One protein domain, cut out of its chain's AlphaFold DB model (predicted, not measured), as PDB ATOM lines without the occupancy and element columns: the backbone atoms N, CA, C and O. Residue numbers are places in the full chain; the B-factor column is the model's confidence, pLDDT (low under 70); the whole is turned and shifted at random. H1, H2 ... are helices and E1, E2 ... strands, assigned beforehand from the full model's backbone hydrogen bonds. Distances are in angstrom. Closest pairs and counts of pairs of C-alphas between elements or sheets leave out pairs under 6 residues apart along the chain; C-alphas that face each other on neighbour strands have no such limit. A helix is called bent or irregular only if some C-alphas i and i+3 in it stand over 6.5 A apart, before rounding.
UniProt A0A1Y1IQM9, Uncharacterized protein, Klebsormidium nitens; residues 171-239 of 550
ATOM      1  N   GLY A 171      51.774 -46.078   4.035       56.16
ATOM      2  CA  GLY A 171      50.616 -46.953   3.956       56.16
ATOM      3  C   GLY A 171      49.249 -46.275   4.079       56.16
ATOM      4  O   GLY A 171      48.300 -46.864   3.575       56.16
ATOM      5  N   ALA A 172      49.108 -45.095   4.701       63.62
ATOM      6  CA  ALA A 172      47.800 -44.427   4.837       63.62
ATOM      7  C   ALA A 172      47.343 -43.803   3.510       63.62
ATOM      8  O   ALA A 172      46.292 -44.183   2.996       63.62
ATOM      9  N   GLN A 173      48.190 -42.971   2.888       75.50
ATOM     10  CA  GLN A 173      47.964 -42.473   1.524       75.50
ATOM     11  C   GLN A 173      47.773 -43.643   0.549       75.50
ATOM     12  O   GLN A 173      46.780 -43.672  -0.168       75.50
ATOM     13  N   LYS A 174      48.627 -44.681   0.603       80.50
ATOM     14  CA  LYS A 174      48.471 -45.888  -0.236       80.50
ATOM     15  C   LYS A 174      47.226 -46.721   0.080       80.50
ATOM     16  O   LYS A 174      46.773 -47.488  -0.767       80.50
ATOM     17  N   ALA A 175      46.677 -46.663   1.292       76.81
ATOM     18  CA  ALA A 175      45.413 -47.322   1.625       76.81
ATOM     19  C   ALA A 175      44.241 -46.550   1.021       76.81
ATOM     20  O   ALA A 175      43.447 -47.154   0.308       76.81
ATOM     21  N   VAL A 176      44.209 -45.227   1.201       81.38
ATOM     22  CA  VAL A 176      43.202 -44.347   0.593       81.38
ATOM     23  C   VAL A 176      43.254 -44.442  -0.931       81.38
ATOM     24  O   VAL A 176      42.227 -44.638  -1.563       81.38
ATOM     25  N   GLN A 177      44.445 -44.409  -1.523       89.62
ATOM     26  CA  GLN A 177      44.661 -44.578  -2.960       89.62
ATOM     27  C   GLN A 177      44.150 -45.938  -3.465       89.62
ATOM     28  O   GLN A 177      43.480 -45.997  -4.492       89.62
ATOM     29  N   ARG A 178      44.410 -47.038  -2.735       87.00
ATOM     30  CA  ARG A 178      43.886 -48.374  -3.081       87.00
ATOM     31  C   ARG A 178      42.370 -48.453  -2.968       87.00
ATOM     32  O   ARG A 178      41.739 -49.076  -3.818       87.00
ATOM     33  N   ASP A 179      41.788 -47.867  -1.929       82.50
ATOM     34  CA  ASP A 179      40.339 -47.869  -1.735       82.50
ATOM     35  C   ASP A 179      39.641 -46.991  -2.778       82.50
ATOM     36  O   ASP A 179      38.633 -47.406  -3.344       82.50
ATOM     37  N   LEU A 180      40.233 -45.849  -3.126       88.81
ATOM     38  CA  LEU A 180      39.752 -44.985  -4.199       88.81
ATOM     39  C   LEU A 180      39.834 -45.683  -5.564       88.81
ATOM     40  O   LEU A 180      38.849 -45.705  -6.292       88.81
ATOM     41  N   CYS A 181      40.948 -46.355  -5.868       92.62
ATOM     42  CA  CYS A 181      41.105 -47.149  -7.092       92.62
ATOM     43  C   CYS A 181      40.076 -48.292  -7.183       92.62
ATOM     44  O   CYS A 181      39.540 -48.566  -8.254       92.62
ATOM     45  N   ARG A 182      39.733 -48.948  -6.065       88.06
ATOM     46  CA  ARG A 182      38.660 -49.962  -6.040       88.06
ATOM     47  C   ARG A 182      37.278 -49.378  -6.325       88.06
ATOM     48  O   ARG A 182      36.445 -50.084  -6.886       88.06
ATOM     49  N   LEU A 183      37.018 -48.151  -5.876       86.94
ATOM     50  CA  LEU A 183      35.721 -47.490  -6.014       86.94
ATOM     51  C   LEU A 183      35.523 -46.888  -7.405       86.94
ATOM     52  O   LEU A 183      34.435 -46.997  -7.963       86.94
ATOM     53  N   GLU A 184      36.563 -46.262  -7.948       88.94
ATOM     54  CA  GLU A 184      36.478 -45.447  -9.163       88.94
ATOM     55  C   GLU A 184      37.115 -46.127 -10.387       88.94
ATOM     56  O   GLU A 184      36.879 -45.716 -11.519       88.94
ATOM     57  N   GLY A 185      37.866 -47.214 -10.186       88.38
ATOM     58  CA  GLY A 185      38.648 -47.860 -11.238       88.38
ATOM     59  C   GLY A 185      39.943 -47.099 -11.547       88.38
ATOM     60  O   GLY A 185      40.382 -46.243 -10.782       88.38
ATOM     61  N   GLY A 186      40.583 -47.431 -12.671       93.38
ATOM     62  CA  GLY A 186      41.804 -46.761 -13.132       93.38
ATOM     63  C   GLY A 186      43.121 -47.427 -12.717       93.38
ATOM     64  O   GLY A 186      43.151 -48.534 -12.175       93.38
ATOM     65  N   ALA A 187      44.229 -46.752 -13.025       95.81
ATOM     66  CA  ALA A 187      45.593 -47.208 -12.776       95.81
ATOM     67  C   ALA A 187      46.267 -46.370 -11.680       95.81
ATOM     68  O   ALA A 187      46.217 -45.141 -11.698       95.81
ATOM     69  N   MET A 188      46.912 -47.049 -10.730       95.75
ATOM     70  CA  MET A 188      47.675 -46.418  -9.651       95.75
ATOM     71  C   MET A 188      49.135 -46.184 -10.048       95.75
ATOM     72  O   MET A 188      49.700 -46.981 -10.796       95.75
ATOM     73  N   GLU A 189      49.749 -45.148  -9.471       93.88
ATOM     74  CA  GLU A 189      51.185 -44.844  -9.595       93.88
ATOM     75  C   GLU A 189      51.653 -44.725 -11.065       93.88
ATOM     76  O   GLU A 189      52.654 -45.313 -11.482       93.88
ATOM     77  N   VAL A 190      50.924 -43.952 -11.880       96.19
ATOM     78  CA  VAL A 190      51.211 -43.788 -13.315       96.19
ATOM     79  C   VAL A 190      52.299 -42.736 -13.530       96.19
ATOM     80  O   VAL A 190      52.106 -41.554 -13.252       96.19
ATOM     81  N   ALA A 191      53.449 -43.153 -14.058       95.06
ATOM     82  CA  ALA A 191      54.547 -42.244 -14.377       95.06
ATOM     83  C   ALA A 191      54.215 -41.314 -15.560       95.06
ATOM     84  O   ALA A 191      53.609 -41.727 -16.550       95.06
ATOM     85  N   CYS A 192      54.668 -40.065 -15.477       93.06
ATOM     86  CA  CYS A 192      54.593 -39.057 -16.530       93.06
ATOM     87  C   CYS A 192      55.789 -38.089 -16.444       93.06
ATOM     88  O   CYS A 192      56.586 -38.154 -15.506       93.06
ATOM     89  N   ASP A 193      55.892 -37.147 -17.383       91.38
ATOM     90  CA  ASP A 193      57.026 -36.206 -17.471       91.38
ATOM     91  C   ASP A 193      57.192 -35.300 -16.236       91.38
ATOM     92  O   ASP A 193      58.269 -34.756 -16.000       91.38
ATOM     93  N   HIS A 194      56.135 -35.148 -15.432       87.12
ATOM     94  CA  HIS A 194      56.106 -34.272 -14.259       87.12
ATOM     95  C   HIS A 194      56.107 -35.033 -12.922       87.12
ATOM     96  O   HIS A 194      56.023 -34.402 -11.870       87.12
ATOM     97  N   GLY A 195      56.199 -36.369 -12.937       93.81
ATOM     98  CA  GLY A 195      56.213 -37.203 -11.731       93.81
ATOM     99  C   GLY A 195      55.352 -38.460 -11.847       93.81
ATOM    100  O   GLY A 195      55.101 -38.958 -12.942       93.81
ATOM    101  N   VAL A 196      54.910 -38.986 -10.705       96.25
ATOM    102  CA  VAL A 196      54.063 -40.183 -10.620       96.25
ATOM    103  C   VAL A 196      52.685 -39.766 -10.117       96.25
ATOM    104  O   VAL A 196      52.570 -39.230  -9.019       96.25
ATOM    105  N   VAL A 197      51.658 -39.989 -10.933       94.94
ATOM    106  CA  VAL A 197      50.256 -39.729 -10.595       94.94
ATOM    107  C   VAL A 197      49.768 -40.778  -9.604       94.94
ATOM    108  O   VAL A 197      49.931 -41.973  -9.861       94.94
ATOM    109  N   ASP A 198      49.106 -40.357  -8.525       96.06
ATOM    110  CA  ASP A 198      48.539 -41.297  -7.558       96.06
ATOM    111  C   ASP A 198      47.453 -42.189  -8.187       96.06
ATOM    112  O   ASP A 198      47.563 -43.417  -8.129       96.06
ATOM    113  N   LEU A 199      46.424 -41.623  -8.818       96.94
ATOM    114  CA  LEU A 199      45.388 -42.401  -9.509       96.94
ATOM    115  C   LEU A 199      44.978 -41.740 -10.831       96.94
ATOM    116  O   LEU A 199      44.691 -40.546 -10.878       96.94
ATOM    117  N   LEU A 200      44.947 -42.527 -11.906       97.31
ATOM    118  CA  LEU A 200      44.506 -42.102 -13.235       97.31
ATOM    119  C   LEU A 200      43.305 -42.951 -13.673       97.31
ATOM    120  O   LEU A 200      43.454 -44.157 -13.889       97.31
ATOM    121  N   THR A 201      42.131 -42.335 -13.789       96.50
ATOM    122  CA  THR A 201      40.914 -42.968 -14.333       96.50
ATOM    123  C   THR A 201      40.794 -42.679 -15.833       96.50
ATOM    124  O   THR A 201      41.686 -42.072 -16.427       96.50
ATOM    125  N   ASP A 202      39.699 -43.107 -16.469       96.69
ATOM    126  CA  ASP A 202      39.437 -42.813 -17.887       96.69
ATOM    127  C   ASP A 202      39.215 -41.308 -18.155       96.69
ATOM    128  O   ASP A 202      39.341 -40.844 -19.293       96.69
ATOM    129  N   ASP A 203      38.861 -40.544 -17.120       96.31
ATOM    130  CA  ASP A 203      38.422 -39.154 -17.212       96.31
ATOM    131  C   ASP A 203      39.042 -38.210 -16.174       96.31
ATOM    132  O   ASP A 203      38.923 -36.997 -16.348       96.31
ATOM    133  N   GLU A 204      39.754 -38.699 -15.156       96.19
ATOM    134  CA  GLU A 204      40.361 -37.893 -14.093       96.19
ATOM    135  C   GLU A 204      41.839 -38.232 -13.850       96.19
ATOM    136  O   GLU A 204      42.276 -39.380 -13.921       96.19
ATOM    137  N   VAL A 205      42.614 -37.199 -13.511       96.50
ATOM    138  CA  VAL A 205      43.942 -37.299 -12.906       96.50
ATOM    139  C   VAL A 205      43.821 -36.869 -11.448       96.50
ATOM    140  O   VAL A 205      43.431 -35.734 -11.156       96.50
ATOM    141  N   ILE A 206      44.108 -37.792 -10.535       96.00
ATOM    142  CA  ILE A 206      43.809 -37.649  -9.113       96.00
ATOM    143  C   ILE A 206      45.106 -37.688  -8.306       96.00
ATOM    144  O   ILE A 206      45.861 -38.657  -8.389       96.00
ATOM    145  N   GLU A 207      45.335 -36.653  -7.496       96.62
ATOM    146  CA  GLU A 207      46.391 -36.639  -6.473       96.62
ATOM    147  C   GLU A 207      45.765 -36.841  -5.090       96.62
ATOM    148  O   GLU A 207      44.868 -36.089  -4.690       96.62
ATOM    149  N   VAL A 208      46.223 -37.854  -4.357       92.62
ATOM    150  CA  VAL A 208      45.707 -38.220  -3.036       92.62
ATOM    151  C   VAL A 208      46.653 -37.666  -1.982       92.62
ATOM    152  O   VAL A 208      47.822 -38.031  -1.918       92.62
ATOM    153  N   LYS A 209      46.170 -36.791  -1.105       87.75
ATOM    154  CA  LYS A 209      47.043 -36.161  -0.109       87.75
ATOM    155  C   LYS A 209      46.346 -35.941   1.210       87.75
ATOM    156  O   LYS A 209      45.123 -35.885   1.281       87.75
ATOM    157  N   GLU A 210      47.135 -35.760   2.253       72.69
ATOM    158  CA  GLU A 210      46.591 -35.308   3.522       72.69
ATOM    159  C   GLU A 210      45.999 -33.902   3.399       72.69
ATOM    160  O   GLU A 210      46.498 -33.066   2.640       72.69
ATOM    161  N   ALA A 211      44.935 -33.630   4.155       73.19
ATOM    162  CA  ALA A 211      44.194 -32.377   4.080       73.19
ATOM    163  C   ALA A 211      45.093 -31.159   4.326       73.19
ATOM    164  O   ALA A 211      44.965 -30.155   3.628       73.19
ATOM    165  N   HIS A 212      46.060 -31.254   5.244       67.88
ATOM    166  CA  HIS A 212      47.006 -30.169   5.513       67.88
ATOM    167  C   HIS A 212      48.011 -29.936   4.361       67.88
ATOM    168  O   HIS A 212      48.551 -28.838   4.221       67.88
ATOM    169  N   MET A 213      48.191 -30.919   3.469       68.06
ATOM    170  CA  MET A 213      49.082 -30.883   2.301       68.06
ATOM    171  C   MET A 213      48.371 -30.484   0.996       68.06
ATOM    172  O   MET A 213      48.932 -30.624  -0.096       68.06
ATOM    173  N   TRP A 214      47.152 -29.940   1.068       74.44
ATOM    174  CA  TRP A 214      46.326 -29.639  -0.111       74.44
ATOM    175  C   TRP A 214      46.992 -28.726  -1.154       74.44
ATOM    176  O   TRP A 214      46.745 -28.878  -2.349       74.44
ATOM    177  N   LYS A 215      47.868 -27.799  -0.738       68.75
ATOM    178  CA  LYS A 215      48.606 -26.923  -1.669       68.75
ATOM    179  C   LYS A 215      49.622 -27.697  -2.508       68.75
ATOM    180  O   LYS A 215      49.786 -27.399  -3.688       68.75
ATOM    181  N   HIS A 216      50.281 -28.691  -1.907       72.50
ATOM    182  CA  HIS A 216      51.193 -29.584  -2.623       72.50
ATOM    183  C   HIS A 216      50.408 -30.440  -3.619       72.50
ATOM    184  O   HIS A 216      50.770 -30.485  -4.793       72.50
ATOM    185  N   ALA A 217      49.284 -31.010  -3.174       75.19
ATOM    186  CA  ALA A 217      48.401 -31.806  -4.021       75.19
ATOM    187  C   ALA A 217      47.902 -31.018  -5.242       75.19
ATOM    188  O   ALA A 217      47.934 -31.505  -6.370       75.19
ATOM    189  N   LEU A 218      47.501 -29.761  -5.023       75.31
ATOM    190  CA  LEU A 218      47.054 -28.864  -6.084       75.31
ATOM    191  C   LEU A 218      48.166 -28.586  -7.105       75.31
ATOM    192  O   LEU A 218      47.922 -28.637  -8.307       75.31
ATOM    193  N   GLY A 219      49.389 -28.309  -6.645       75.19
ATOM    194  CA  GLY A 219      50.528 -28.091  -7.537       75.19
ATOM    195  C   GLY A 219      50.841 -29.319  -8.395       75.19
ATOM    196  O   GLY A 219      51.017 -29.195  -9.606       75.19
ATOM    197  N   GLN A 220      50.849 -30.505  -7.782       87.50
ATOM    198  CA  GLN A 220      51.119 -31.769  -8.468       87.50
ATOM    199  C   GLN A 220      50.031 -32.107  -9.491       87.50
ATOM    200  O   GLN A 220      50.347 -32.345 -10.654       87.50
ATOM    201  N   VAL A 221      48.748 -32.044  -9.116       88.50
ATOM    202  CA  VAL A 221      47.660 -32.404 -10.038       88.50
ATOM    203  C   VAL A 221      47.578 -31.456 -11.240       88.50
ATOM    204  O   VAL A 221      47.291 -31.891 -12.356       88.50
ATOM    205  N   LEU A 222      47.887 -30.167 -11.051       85.38
ATOM    206  CA  LEU A 222      47.957 -29.200 -12.149       85.38
ATOM    207  C   LEU A 222      49.142 -29.475 -13.083       85.38
ATOM    208  O   LEU A 222      49.001 -29.318 -14.296       85.38
ATOM    209  N   ALA A 223      50.281 -29.921 -12.549       86.31
ATOM    210  CA  ALA A 223      51.406 -30.364 -13.367       86.31
ATOM    211  C   ALA A 223      51.049 -31.637 -14.156       86.31
ATOM    212  O   ALA A 223      51.279 -31.707 -15.363       86.31
ATOM    213  N   TYR A 224      50.399 -32.615 -13.521       93.81
ATOM    214  CA  TYR A 224      49.988 -33.856 -14.183       93.81
ATOM    215  C   TYR A 224      48.923 -33.631 -15.262       93.81
ATOM    216  O   TYR A 224      48.957 -34.274 -16.311       93.81
ATOM    217  N   LYS A 225      48.020 -32.663 -15.072       90.56
ATOM    218  CA  LYS A 225      47.029 -32.252 -16.081       90.56
ATOM    219  C   LYS A 225      47.666 -31.852 -17.418       90.56
ATOM    220  O   LYS A 225      47.028 -32.031 -18.455       90.56
ATOM    221  N   ALA A 226      48.912 -31.367 -17.428       90.94
ATOM    222  CA  ALA A 226      49.640 -31.080 -18.666       90.94
ATOM    223  C   ALA A 226      49.984 -32.357 -19.461       90.94
ATOM    224  O   ALA A 226      49.910 -32.344 -20.688       90.94
ATOM    225  N   CYS A 227      50.289 -33.466 -18.777       92.81
ATOM    226  CA  CYS A 227      50.495 -34.785 -19.393       92.81
ATOM    227  C   CYS A 227      49.177 -35.427 -19.851       92.81
ATOM    228  O   CYS A 227      49.151 -36.183 -20.821       92.81
ATOM    229  N   PHE A 228      48.075 -35.108 -19.167       95.25
ATOM    230  CA  PHE A 228      46.757 -35.706 -19.381       95.25
ATOM    231  C   PHE A 228      45.694 -34.642 -19.726       95.25
ATOM    232  O   PHE A 228      44.704 -34.486 -19.007       95.25
ATOM    233  N   PRO A 229      45.820 -33.915 -20.857       93.56
ATOM    234  CA  PRO A 229      45.026 -32.712 -21.135       93.56
ATOM    235  C   PRO A 229      43.518 -32.965 -21.241       93.56
ATOM    236  O   PRO A 229      42.726 -32.055 -20.993       93.56
ATOM    237  N   LYS A 230      43.099 -34.196 -21.554       95.31
ATOM    238  CA  LYS A 230      41.685 -34.590 -21.641       95.31
ATOM    239  C   LYS A 230      41.046 -34.985 -20.300       95.31
ATOM    240  O   LYS A 230      39.827 -35.023 -20.244       95.31
ATOM    241  N   HIS A 231      41.832 -35.212 -19.245       97.00
ATOM    242  CA  HIS A 231      41.342 -35.703 -17.948       97.00
ATOM    243  C   HIS A 231      41.090 -34.543 -16.984       97.00
ATOM    244  O   HIS A 231      41.919 -33.643 -16.907       97.00
ATOM    245  N   ALA A 232      39.986 -34.500 -16.247       93.25
ATOM    246  CA  ALA A 232      39.765 -33.505 -15.200       93.25
ATOM    247  C   ALA A 232      40.807 -33.646 -14.072       93.25
ATOM    248  O   ALA A 232      41.251 -34.744 -13.762       93.25
ATOM    249  N   ALA A 233      41.235 -32.529 -13.482       91.12
ATOM    250  CA  ALA A 233      42.179 -32.542 -12.366       91.12
ATOM    251  C   ALA A 233      41.411 -32.566 -11.041       91.12
ATOM    252  O   ALA A 233      40.573 -31.691 -10.809       91.12
ATOM    253  N   ARG A 234      41.726 -33.523 -10.166       94.75
ATOM    254  CA  ARG A 234      41.062 -33.691  -8.871       94.75
ATOM    255  C   ARG A 234      42.082 -33.917  -7.758       94.75
ATOM    256  O   ARG A 234      42.999 -34.718  -7.882       94.75
ATOM    257  N   ILE A 235      41.907 -33.220  -6.641       89.88
ATOM    258  CA  ILE A 235      42.621 -33.530  -5.397       89.88
ATOM    259  C   ILE A 235      41.699 -34.349  -4.497       89.88
ATOM    260  O   ILE A 235      40.547 -33.971  -4.280       89.88
ATOM    261  N   HIS A 236      42.195 -35.465  -3.978       85.12
ATOM    262  CA  HIS A 236      41.481 -36.279  -3.003       85.12
ATOM    263  C   HIS A 236      42.156 -36.118  -1.642       85.12
ATOM    264  O   HIS A 236      43.206 -36.703  -1.375       85.12
ATOM    265  N   LEU A 237      41.564 -35.272  -0.798       75.94
ATOM    266  CA  LEU A 237      42.106 -34.963   0.519       75.94
ATOM    267  C   LEU A 237      41.567 -35.939   1.565       75.94
ATOM    268  O   LEU A 237      40.355 -36.106   1.682       75.94
ATOM    269  N   PHE A 238      42.457 -36.532   2.354       73.44
ATOM    270  CA  PHE A 238      42.092 -37.333   3.521       73.44
ATOM    271  C   PHE A 238      42.718 -36.745   4.787       73.44
ATOM    272  O   PHE A 238      43.728 -36.057   4.729       73.44
ATOM    273  N   ALA A 239      42.110 -36.976   5.941       53.56
ATOM    274  CA  ALA A 239      42.627 -36.508   7.221       53.56
ATOM    275  C   ALA A 239      42.553 -37.660   8.220       53.56
ATOM    276  O   ALA A 239      41.488 -38.262   8.381       53.56
TER     277      ALA A 239
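What this domain is: This is residues 171 to 239 of the 550 residues of an uncharacterized protein of Klebsormidium nitens (UniProt A0A1Y1IQM9). A strongly twisted sheet of four strands forms the middle layer, with the longer helix H2 packed over one face and the shorter helix H1 over the other. The printed part has 69 residues, with two named helices and four named strands in the chain order H1, E1, E2, E3, H2, E4. The sheet is mixed, in the order E1, E2, E3, E4, and the class is mixed, helices and strands. The whole is compact and rounded, with a radius of gyration of the C-alphas of 10.8 A and spans of 28 by 25 by 17 A.

Where its parts are: In the sheet, E1 is residues 187 to 192, E2 is 195 to 200, E3 is 204 to 210, 18.9 A long, and E4 is 232 to 238, 19.2 A long, ending at C-alpha 238 (42.092, -37.333, 3.521). H2, residues 211 to 227, measures 24.4 A. H1, residues 171 to 184, measures 19.3 A from C-alpha 171 (50.616, -46.953, 3.956).

How they stand to each other: E1, E2 and E3 form a meander, each strand the antiparallel neighbour of the one before; N 187 and O 200 are 2.8 A apart, N 206 and O 199 also 2.8 A. E3 and E4 are parallel, with N 205 and O 232 at 2.8 A. With H2 between them they make a strand-helix-strand unit with a right-handed crossover. H2 is on the sheet; its closest C-alphas to E4 are Ala 211 and Leu 237, 4.9 A. H2 is irregular, with C-alphas 212 and 215 8.0 A apart, and has a kink of 36 degrees near residue 218. H1 is on the opposite face, over E2 and E3 at a height over the sheet of 7.1 A; the C-alphas of Gln 177 and Val 208 are its closest to E3, 6.4 A. Every O i to N i+4 pair is within hydrogen-bond range in H1, and 9 of 13 in H2.

The domain as a whole: The C-alphas farthest apart, Gly 171 and Lys 230, are 29.8 A apart. The printed part has no cut, and its links are tight. Mean pLDDT of the printed part is 86.6; residues 171 to 172, 212 to 213, 215 and 239 are under 70.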